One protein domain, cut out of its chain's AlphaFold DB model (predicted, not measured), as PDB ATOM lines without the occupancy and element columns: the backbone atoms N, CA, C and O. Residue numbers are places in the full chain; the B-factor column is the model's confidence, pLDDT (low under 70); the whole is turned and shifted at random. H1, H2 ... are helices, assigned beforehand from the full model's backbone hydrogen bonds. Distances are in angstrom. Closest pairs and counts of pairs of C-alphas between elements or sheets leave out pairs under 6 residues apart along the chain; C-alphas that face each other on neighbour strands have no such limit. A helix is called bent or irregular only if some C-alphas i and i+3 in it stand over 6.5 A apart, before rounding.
ATOM      1  N   GLY A   3      31.488 -12.893 -30.390       56.38
ATOM      2  CA  GLY A   3      31.574 -14.267 -30.904       56.38
ATOM      3  C   GLY A   3      31.246 -15.360 -29.881       56.38
ATOM      4  O   GLY A   3      30.638 -16.366 -30.233       56.38
ATOM      5  N   THR A   4      31.588 -15.170 -28.605       64.75
ATOM      6  CA  THR A   4      31.429 -16.199 -27.556       64.75
ATOM      7  C   THR A   4      29.965 -16.428 -27.169       64.75
ATOM      8  O   THR A   4      29.538 -17.567 -26.979       64.75
ATOM      9  N   GLU A   5      29.154 -15.370 -27.140       65.88
ATOM     10  CA  GLU A   5      27.713 -15.462 -26.872       65.88
ATOM     11  C   GLU A   5      26.951 -16.154 -28.006       65.88
ATOM     12  O   GLU A   5      25.996 -16.899 -27.762       65.88
ATOM     13  N   MET A   6      27.403 -15.956 -29.248       64.31
ATOM     14  CA  MET A   6      26.853 -16.617 -30.429       64.31
ATOM     15  C   MET A   6      27.112 -18.126 -30.381       64.31
ATOM     16  O   MET A   6      26.174 -18.905 -30.554       64.31
ATOM     17  N   VAL A   7      28.334 -18.548 -30.034       70.31
ATOM     18  CA  VAL A   7      28.669 -19.973 -29.848       70.31
ATOM     19  C   VAL A   7      27.831 -20.590 -28.725       70.31
ATOM     20  O   VAL A   7      27.237 -21.653 -28.911       70.31
ATOM     21  N   ALA A   8      27.685 -19.905 -27.585       74.50
ATOM     22  CA  ALA A   8      26.874 -20.395 -26.469       74.50
ATOM     23  C   ALA A   8      25.375 -20.506 -26.823       74.50
ATOM     24  O   ALA A   8      24.708 -21.466 -26.421       74.50
ATOM     25  N   ARG A   9      24.829 -19.562 -27.605       74.38
ATOM     26  CA  ARG A   9      23.446 -19.619 -28.116       74.38
ATOM     27  C   ARG A   9      23.240 -20.766 -29.101       74.38
ATOM     28  O   ARG A   9      22.242 -21.481 -28.978       74.38
ATOM     29  N   VAL A  10      24.179 -20.980 -30.020       77.25
ATOM     30  CA  VAL A  10      24.139 -22.097 -30.975       77.25
ATOM     31  C   VAL A  10      24.201 -23.433 -30.229       77.25
ATOM     32  O   VAL A  10      23.318 -24.267 -30.418       77.25
ATOM     33  N   CYS A  11      25.140 -23.602 -29.292       78.44
ATOM     34  CA  CYS A  11      25.261 -24.821 -28.485       78.44
ATOM     35  C   CYS A  11      23.988 -25.137 -27.684       78.44
ATOM     36  O   CYS A  11      23.532 -26.284 -27.668       78.44
ATOM     37  N   ARG A  12      23.372 -24.132 -27.044       79.75
ATOM     38  CA  ARG A  12      22.113 -24.316 -26.296       79.75
ATOM     39  C   ARG A  12      20.938 -24.666 -27.211       79.75
ATOM     40  O   ARG A  12      20.161 -25.565 -26.888       79.75
ATOM     41  N   SER A  13      20.834 -24.007 -28.365       78.00
ATOM     42  CA  SER A  13      19.796 -24.292 -29.362       78.00
ATOM     43  C   SER A  13      19.907 -25.726 -29.890       78.00
ATOM     44  O   SER A  13      18.932 -26.480 -29.828       78.00
ATOM     45  N   VAL A  14      21.113 -26.145 -30.288       81.31
ATOM     46  CA  VAL A  14      21.405 -27.509 -30.761       81.31
ATOM     47  C   VAL A  14      21.074 -28.539 -29.682       81.31
ATOM     48  O   VAL A  14      20.351 -29.498 -29.954       81.31
ATOM     49  N   ARG A  15      21.500 -28.312 -28.433       83.12
ATOM     50  CA  ARG A  15      21.217 -29.223 -27.313       83.12
ATOM     51  C   ARG A  15      19.716 -29.396 -27.075       83.12
ATOM     52  O   ARG A  15      19.245 -30.526 -26.961       83.12
ATOM     53  N   SER A  16      18.944 -28.309 -27.069       78.75
ATOM     54  CA  SER A  16      17.487 -28.375 -26.863       78.75
ATOM     55  C   SER A  16      16.750 -29.140 -27.974       78.75
ATOM     56  O   SER A  16      15.781 -29.855 -27.706       78.75
ATOM     57  N   ARG A  17      17.225 -29.034 -29.222       78.00
ATOM     58  CA  ARG A  17      16.680 -29.773 -30.371       78.00
ATOM     59  C   ARG A  17      17.010 -31.262 -30.282       78.00
ATOM     60  O   ARG A  17      16.126 -32.083 -30.504       78.00
ATOM     61  N   TRP A  18      18.227 -31.605 -29.863       75.88
ATOM     62  CA  TRP A  18      18.650 -32.990 -29.630       75.88
ATOM     63  C   TRP A  18      17.831 -33.697 -28.545       75.88
ATOM     64  O   TRP A  18      17.508 -34.874 -28.691       75.88
ATOM     65  N   HIS A  19      17.477 -33.005 -27.458       78.12
ATOM     66  CA  HIS A  19      16.617 -33.586 -26.421       78.12
ATOM     67  C   HIS A  19      15.201 -33.871 -26.939       78.12
ATOM     68  O   HIS A  19      14.697 -34.973 -26.739       78.12
ATOM     69  N   ARG A  20      14.591 -32.935 -27.679       74.81
ATOM     70  CA  ARG A  20      13.264 -33.147 -28.286       74.81
ATOM     71  C   ARG A  20      13.259 -34.267 -29.325       74.81
ATOM     72  O   ARG A  20      12.381 -35.122 -29.283       74.81
ATOM     73  N   ALA A  21      14.268 -34.313 -30.195       73.00
ATOM     74  CA  ALA A  21      14.411 -35.376 -31.187       73.00
ATOM     75  C   ALA A  21      14.529 -36.769 -30.538       73.00
ATOM     76  O   ALA A  21      13.978 -37.735 -31.057       73.00
ATOM     77  N   ARG A  22      15.187 -36.874 -29.372       70.75
ATOM     78  CA  ARG A  22      15.292 -38.134 -28.616       70.75
ATOM     79  C   ARG A  22      13.968 -38.598 -28.003       70.75
ATOM     80  O   ARG A  22      13.722 -39.799 -27.981       70.75
ATOM     81  N   CYS A  23      13.112 -37.688 -27.536       70.69
ATOM     82  CA  CYS A  23      11.795 -38.048 -26.993       70.69
ATOM     83  C   CYS A  23      10.849 -38.592 -28.073       70.69
ATOM     84  O   CYS A  23      10.179 -39.594 -27.842       70.69
ATOM     85  N   VAL A  24      10.840 -37.981 -29.263       67.19
ATOM     86  CA  VAL A  24       9.986 -38.397 -30.396       67.19
ATOM     87  C   VAL A  24      10.376 -39.782 -30.933       67.19
ATOM     88  O   VAL A  24       9.528 -40.547 -31.383       67.19
ATOM     89  N   ARG A  25      11.657 -40.148 -30.826       64.31
ATOM     90  CA  ARG A  25      12.216 -41.397 -31.366       64.31
ATOM     91  C   ARG A  25      11.745 -42.671 -30.642       64.31
ATOM     92  O   ARG A  25      11.913 -43.752 -31.185       64.31
ATOM     93  N   ARG A  26      11.130 -42.559 -29.455       62.16
ATOM     94  CA  ARG A  26      10.621 -43.700 -28.664       62.16
ATOM     95  C   ARG A  26       9.267 -44.267 -29.131       62.16
ATOM     96  O   ARG A  26       8.861 -45.291 -28.606       62.16
ATOM     97  N   GLY A  27       8.568 -43.625 -30.075       65.62
ATOM     98  CA  GLY A  27       7.196 -44.000 -30.461       65.62
ATOM     99  C   GLY A  27       6.990 -44.558 -31.877       65.62
ATOM    100  O   GLY A  27       5.842 -44.657 -32.294       65.62
ATOM    101  N   GLY A  28       8.042 -44.863 -32.653       64.19
ATOM    102  CA  GLY A  28       7.924 -44.971 -34.121       64.19
ATOM    103  C   GLY A  28       8.754 -46.050 -34.827       64.19
ATOM    104  O   GLY A  28       9.368 -45.747 -35.848       64.19
ATOM    105  N   ASP A  29       8.755 -47.298 -34.348       63.12
ATOM    106  CA  ASP A  29       9.568 -48.388 -34.930       63.12
ATOM    107  C   ASP A  29       9.271 -48.714 -36.408       63.12
ATOM    108  O   ASP A  29      10.177 -49.098 -37.144       63.12
ATOM    109  N   ARG A  30       8.045 -48.499 -36.911       63.19
ATOM    110  CA  ARG A  30       7.687 -48.847 -38.308       63.19
ATOM    111  C   ARG A  30       8.238 -47.896 -39.379       63.19
ATOM    112  O   ARG A  30       8.363 -48.301 -40.527       63.19
ATOM    113  N   GLY A  31       8.546 -46.644 -39.030       63.88
ATOM    114  CA  GLY A  31       9.106 -45.645 -39.957       63.88
ATOM    115  C   GLY A  31      10.612 -45.431 -39.792       63.88
ATOM    116  O   GLY A  31      11.208 -44.635 -40.519       63.88
ATOM    117  N   MET A  32      11.227 -46.118 -38.824       63.09
ATOM    118  CA  MET A  32      12.609 -45.874 -38.424       63.09
ATOM    119  C   MET A  32      13.607 -46.309 -39.501       63.09
ATOM    120  O   MET A  32      14.531 -45.554 -39.777       63.09
ATOM    121  N   ALA A  33      13.366 -47.442 -40.173       62.12
ATOM    122  CA  ALA A  33      14.255 -47.948 -41.220       62.12
ATOM    123  C   ALA A  33      14.339 -46.997 -42.433       62.12
ATOM    124  O   ALA A  33      15.429 -46.644 -42.865       62.12
ATOM    125  N   THR A  34      13.216 -46.490 -42.960       78.19
ATOM    126  CA  THR A  34      13.229 -45.548 -44.101       78.19
ATOM    127  C   THR A  34      13.825 -44.189 -43.724       78.19
ATOM    128  O   THR A  34      14.576 -43.598 -44.502       78.19
ATOM    129  N   ALA A  35      13.524 -43.698 -42.518       81.81
ATOM    130  CA  ALA A  35      14.096 -42.454 -42.014       81.81
ATOM    131  C   ALA A  35      15.607 -42.577 -41.759       81.81
ATOM    132  O   ALA A  35      16.339 -41.614 -41.972       81.81
ATOM    133  N   GLU A  36      16.088 -43.743 -41.338       81.94
ATOM    134  CA  GLU A  36      17.508 -44.009 -41.117       81.94
ATOM    135  C   GLU A  36      18.307 -43.922 -42.414       81.94
ATOM    136  O   GLU A  36      19.300 -43.196 -42.457       81.94
ATOM    137  N   TYR A  37      17.836 -44.560 -43.489       81.19
ATOM    138  CA  TYR A  37      18.492 -44.448 -44.793       81.19
ATOM    139  C   TYR A  37      18.471 -43.010 -45.324       81.19
ATOM    140  O   TYR A  37      19.497 -42.518 -45.794       81.19
ATOM    141  N   ALA A  38      17.342 -42.303 -45.202       88.75
ATOM    142  CA  ALA A  38      17.232 -40.912 -45.644       88.75
ATOM    143  C   ALA A  38      18.144 -39.963 -44.841       88.75
ATOM    144  O   ALA A  38      18.792 -39.082 -45.402       88.75
ATOM    145  N   VAL A  39      18.239 -40.140 -43.523       88.44
ATOM    146  CA  VAL A  39      19.165 -39.353 -42.695       88.44
ATOM    147  C   VAL A  39      20.616 -39.755 -42.971       88.44
ATOM    148  O   VAL A  39      21.485 -38.887 -42.970       88.44
ATOM    149  N   GLY A  40      20.882 -41.032 -43.254       89.12
ATOM    150  CA  GLY A  40      22.198 -41.533 -43.643       89.12
ATOM    151  C   GLY A  40      22.720 -40.873 -44.919       89.12
ATOM    152  O   GLY A  40      23.855 -40.391 -44.938       89.12
ATOM    153  N   THR A  41      21.884 -40.756 -45.953       93.25
ATOM    154  CA  THR A  41      22.259 -40.061 -47.196       93.25
ATOM    155  C   THR A  41      22.450 -38.565 -46.972       93.25
ATOM    156  O   THR A  41      23.455 -38.013 -47.413       93.25
ATOM    157  N   ILE A  42      21.563 -37.904 -46.220       94.00
ATOM    158  CA  ILE A  42      21.715 -36.479 -45.883       94.00
ATOM    159  C   ILE A  42      23.012 -36.232 -45.100       94.00
ATOM    160  O   ILE A  42      23.726 -35.270 -45.387       94.00
ATOM    161  N   ALA A  43      23.346 -37.094 -44.138       93.31
ATOM    162  CA  ALA A  43      24.584 -36.997 -43.371       93.31
ATOM    163  C   ALA A  43      25.820 -37.159 -44.272       93.31
ATOM    164  O   ALA A  43      26.751 -36.355 -44.179       93.31
ATOM    165  N   ALA A  44      25.807 -38.138 -45.184       95.19
ATOM    166  CA  ALA A  44      26.875 -38.336 -46.161       95.19
ATOM    167  C   ALA A  44      27.027 -37.126 -47.102       95.19
ATOM    168  O   ALA A  44      28.137 -36.633 -47.298       95.19
ATOM    169  N   CYS A  45      25.922 -36.588 -47.627       95.81
ATOM    170  CA  CYS A  45      25.936 -35.394 -48.475       95.81
ATOM    171  C   CYS A  45      26.455 -34.159 -47.726       95.81
ATOM    172  O   CYS A  45      27.243 -33.392 -48.279       95.81
ATOM    173  N   ALA A  46      26.059 -33.967 -46.465       95.94
ATOM    174  CA  ALA A  46      26.559 -32.868 -45.643       95.94
ATOM    175  C   ALA A  46      28.074 -32.982 -45.412       95.94
ATOM    176  O   ALA A  46      28.795 -31.991 -45.537       95.94
ATOM    177  N   PHE A  47      28.570 -34.190 -45.137       96.56
ATOM    178  CA  PHE A  47      30.002 -34.447 -45.012       96.56
ATOM    179  C   PHE A  47      30.750 -34.171 -46.325       96.56
ATOM    180  O   PHE A  47      31.753 -33.458 -46.317       96.56
ATOM    181  N   ALA A  48      30.224 -34.639 -47.460       95.56
ATOM    182  CA  ALA A  48      30.789 -34.366 -48.780       95.56
ATOM    183  C   ALA A  48      30.843 -32.859 -49.093       95.56
ATOM    184  O   ALA A  48      31.845 -32.376 -49.615       95.56
ATOM    185  N   ALA A  49      29.815 -32.092 -48.718       96.19
ATOM    186  CA  ALA A  49      29.804 -30.640 -48.893       96.19
ATOM    187  C   ALA A  49      30.891 -29.940 -48.058       96.19
ATOM    188  O   ALA A  49      31.536 -29.003 -48.537       96.19
ATOM    189  N   VAL A  50      31.128 -30.401 -46.824       97.06
ATOM    190  CA  VAL A  50      32.226 -29.898 -45.983       97.06
ATOM    191  C   VAL A  50      33.580 -30.241 -46.604       97.06
ATOM    192  O   VAL A  50      34.422 -29.352 -46.733       97.06
ATOM    193  N   LEU A  51      33.782 -31.487 -47.046       96.19
ATOM    194  CA  LEU A  51      35.012 -31.891 -47.734       96.19
ATOM    195  C   LEU A  51      35.254 -31.068 -49.000       96.19
ATOM    196  O   LEU A  51      36.363 -30.585 -49.200       96.19
ATOM    197  N   TYR A  52      34.223 -30.834 -49.811       95.88
ATOM    198  CA  TYR A  52      34.320 -29.983 -50.996       95.88
ATOM    199  C   TYR A  52      34.798 -28.573 -50.637       95.88
ATOM    200  O   TYR A  52      35.722 -28.052 -51.256       95.88
ATOM    201  N   LYS A  53      34.249 -27.970 -49.575       96.06
ATOM    202  CA  LYS A  53      34.707 -26.655 -49.102       96.06
ATOM    203  C   LYS A  53      36.166 -26.651 -48.655       96.06
ATOM    204  O   LYS A  53      36.858 -25.670 -48.910       96.06
ATOM    205  N   ILE A  54      36.621 -27.720 -48.006       96.00
ATOM    206  CA  ILE A  54      38.023 -27.868 -47.607       96.00
ATOM    207  C   ILE A  54      38.907 -27.977 -48.853       96.00
ATOM    208  O   ILE A  54      39.869 -27.224 -48.984       96.00
ATOM    209  N   LEU A  55      38.557 -28.858 -49.790       94.06
ATOM    210  CA  LEU A  55      39.335 -29.122 -51.003       94.06
ATOM    211  C   LEU A  55      39.414 -27.914 -51.943       94.06
ATOM    212  O   LEU A  55      40.451 -27.682 -52.551       94.06
ATOM    213  N   THR A  56      38.348 -27.120 -52.040       92.81
ATOM    214  CA  THR A  56      38.308 -25.900 -52.866       92.81
ATOM    215  C   THR A  56      38.851 -24.668 -52.130       92.81
ATOM    216  O   THR A  56      38.812 -23.555 -52.650       92.81
ATOM    217  N   SER A  57      39.358 -24.820 -50.905       94.19
ATOM    218  CA  SER A  57      39.974 -23.702 -50.193       94.19
ATOM    219  C   SER A  57      41.324 -23.316 -50.813       94.19
ATOM    220  O   SER A  57      42.080 -24.169 -51.283       94.19
ATOM    221  N   ALA A  58      41.661 -22.022 -50.762       88.44
ATOM    222  CA  ALA A  58      42.926 -21.506 -51.293       88.44
ATOM    223  C   ALA A  58      44.156 -22.190 -50.663       88.44
ATOM    224  O   ALA A  58      45.133 -22.453 -51.352       88.44
ATOM    225  N   GLY A  59      44.082 -22.547 -49.373       93.38
ATOM    226  CA  GLY A  59      45.173 -23.226 -48.673       93.38
ATOM    227  C   GLY A  59      45.499 -24.610 -49.244       93.38
ATOM    228  O   GLY A  59      46.673 -24.933 -49.411       93.38
ATOM    229  N   VAL A  60      44.482 -25.407 -49.592       94.06
ATOM    230  CA  VAL A  60      44.685 -26.743 -50.186       94.06
ATOM    231  C   VAL A  60      45.241 -26.630 -51.606       94.06
ATOM    232  O   VAL A  60      46.177 -27.350 -51.951       94.06
ATOM    233  N   GLY A  61      44.727 -25.691 -52.406       92.94
ATOM    234  CA  GLY A  61      45.237 -25.433 -53.756       92.94
ATOM    235  C   GLY A  61      46.712 -25.022 -53.760       92.94
ATOM    236  O   GLY A  61      47.516 -25.623 -54.471       92.94
ATOM    237  N   SER A  62      47.096 -24.061 -52.913       93.56
ATOM    238  CA  SER A  62      48.495 -23.628 -52.799       93.56
ATOM    239  C   SER A  62      49.421 -24.741 -52.304       93.56
ATOM    240  O   SER A  62      50.545 -24.853 -52.787       93.56
ATOM    241  N   ALA A  63      48.965 -25.590 -51.378       94.94
ATOM    242  CA  ALA A  63      49.754 -26.727 -50.905       94.94
ATOM    243  C   ALA A  63      50.023 -27.747 -52.025       94.94
ATOM    244  O   ALA A  63      51.159 -28.195 -52.184       94.94
ATOM    245  N   LEU A  64      49.003 -28.074 -52.828       94.44
ATOM    246  CA  LEU A  64      49.157 -28.955 -53.990       94.44
ATOM    247  C   LEU A  64      50.099 -28.351 -55.033       94.44
ATOM    248  O   LEU A  64      50.983 -29.048 -55.527       94.44
ATOM    249  N   GLN A  65      49.961 -27.056 -55.322       94.75
ATOM    250  CA  GLN A  65      50.844 -26.362 -56.256       94.75
ATOM    251  C   GLN A  65      52.309 -26.428 -55.800       94.75
ATOM    252  O   GLN A  65      53.171 -26.830 -56.577       94.75
ATOM    253  N   GLN A  66      52.589 -26.134 -54.527       95.88
ATOM    254  CA  GLN A  66      53.947 -26.223 -53.979       95.88
ATOM    255  C   GLN A  66      54.511 -27.649 -54.019       95.88
ATOM    256  O   GLN A  66      55.707 -27.829 -54.243       95.88
ATOM    257  N   MET A  67      53.683 -28.672 -53.784       94.94
ATOM    258  CA  MET A  67      54.116 -30.069 -53.911       94.94
ATOM    259  C   MET A  67      54.517 -30.402 -55.351       94.94
ATOM    260  O   MET A  67      55.546 -31.045 -55.557       94.94
ATOM    261  N   ILE A  68      53.743 -29.938 -56.336       95.25
ATOM    262  CA  ILE A  68      54.027 -30.150 -57.761       95.25
ATOM    263  C   ILE A  68      55.302 -29.404 -58.179       95.25
ATOM    264  O   ILE A  68      56.172 -29.999 -58.809       95.25
ATOM    265  N   GLU A  69      55.457 -28.138 -57.783       96.31
ATOM    266  CA  GLU A  69      56.665 -27.342 -58.060       96.31
ATOM    267  C   GLU A  69      57.924 -27.997 -57.474       96.31
ATOM    268  O   GLU A  69      58.942 -28.109 -58.157       96.31
ATOM    269  N   LYS A  70      57.848 -28.507 -56.236       94.50
ATOM    270  CA  LYS A  70      58.949 -29.262 -55.617       94.50
ATOM    271  C   LYS A  70      59.276 -30.546 -56.374       94.50
ATOM    272  O   LYS A  70      60.451 -30.852 -56.540       94.50
ATOM    273  N   ALA A  71      58.262 -31.292 -56.813       95.50
ATOM    274  CA  ALA A  71      58.463 -32.528 -57.564       95.50
ATOM    275  C   ALA A  71      59.124 -32.267 -58.927       95.50
ATOM    276  O   ALA A  71      60.038 -32.992 -59.307       95.50
ATOM    277  N   LEU A  72      58.710 -31.206 -59.626       96.00
ATOM    278  CA  LEU A  72      59.309 -30.785 -60.895       96.00
ATOM    279  C   LEU A  72      60.761 -30.327 -60.718       96.00
ATOM    280  O   LEU A  72      61.625 -30.754 -61.474       96.00
ATOM    281  N   ASN A  73      61.041 -29.517 -59.696       92.12
ATOM    282  CA  ASN A  73      62.394 -29.024 -59.421       92.12
ATOM    283  C   ASN A  73      63.356 -30.113 -58.912       92.12
ATOM    284  O   ASN A  73      64.561 -29.932 -58.964       92.12
ATOM    285  N   ALA A  74      62.843 -31.222 -58.375       87.06
ATOM    286  CA  ALA A  74      63.662 -32.367 -57.984       87.06
ATOM    287  C   ALA A  74      63.952 -33.329 -59.151       87.06
ATOM    288  O   ALA A  74      64.840 -34.170 -59.034       87.06
ATOM    289  N   ALA A  75      63.169 -33.255 -60.232       80.19
ATOM    290  CA  ALA A  75      63.283 -34.141 -61.388       80.19
ATOM    291  C   ALA A  75      64.147 -33.566 -62.527       80.19
ATOM    292  O   ALA A  75      64.557 -34.333 -63.399       80.19
ATOM    293  N   GLY A  76      64.387 -32.251 -62.536       64.56
ATOM    294  CA  GLY A  76      65.313 -31.561 -63.446       64.56
ATOM    295  C   GLY A  76      66.629 -31.230 -62.764       64.56
ATOM    296  O   GLY A  76      67.657 -31.259 -63.472       64.56
TER     297      GLY A  76
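This is residues 3 to 76 of the 76 residues of the protein "DUF4244 domain-containing protein" of Streptomyces armeniacus (UniProt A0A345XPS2). Three helices are joined end to end in an open zigzag with no packed core: the long H2 makes a V with H1 at one end, and H3 carries the line on outward from its other end. H1 folds back from the corner at Gly 28 without touching H2, while H2 and H3 together make the longest axis. The printed part has 74 residues with three named helices, in the order H1, H2, H3, and no named strand; the class is all helix. The whole is extended, with a radius of gyration of the C-alphas of 21.5 A, and its flat outline spans 68 by 36 by 13 A.

Begin with H2, the longest helix by residues, residues 29 to 55. Find C-alpha 29 at (9.568, -48.388, -34.930); from there H2 runs 38.9 A to C-alpha 55 at (39.335, -29.122, -51.003). Look at its first residues: H2 is irregular, with C-alphas 30 and 33 lying 7.2 A apart, and it has a kink of 30 degrees near residue 36. Go back along the chain to H1, residues 3 to 27, which is 38.5 A from first to last C-alpha and starts at C-alpha 3 at (31.574, -14.267, -30.904). H1 is neither bent nor irregular, but only just: C-alphas 24 and 27 are 6.3 A apart. After H2 comes H3, residues 58 to 75, 26.0 A long, which ends at C-alpha 75 at (63.283, -34.141, -61.388).

From H2, look first to H3, where the two are close but not clearly touching, with 2 pairs of C-alphas within 8 A. Their closest C-alphas are those of Ile 54 and Val 60, 7.2 A apart. Their lines stand at a steep tilt of 56 degrees, and they run the same way. At the other end of H2, H1 and H2 meet only through their link. H1 and H3 are apart. In the backbone, each O i to N i+4 pair of H3 is within hydrogen-bond range, against 19 of 21 in H1 and 21 of 23 in H2.

The two C-alphas farthest apart are those of Gly 27 and Gly 76, 68.0 A, while the first and last printed C-alphas, of Gly 3 and Gly 76, are 50.0 A apart. Residues 3 to 76 stand free. The printed part has no cut and ends at residue 76, the chain's last. Both links are tight, with 1 residue between H1 and H2 and 2 between H2 and H3. Read the B-factor column for the model's confidence: the mean pLDDT of the printed part is 82.9, and residues 3 to 6, residues 24 to 33 and residue 76 are under 70.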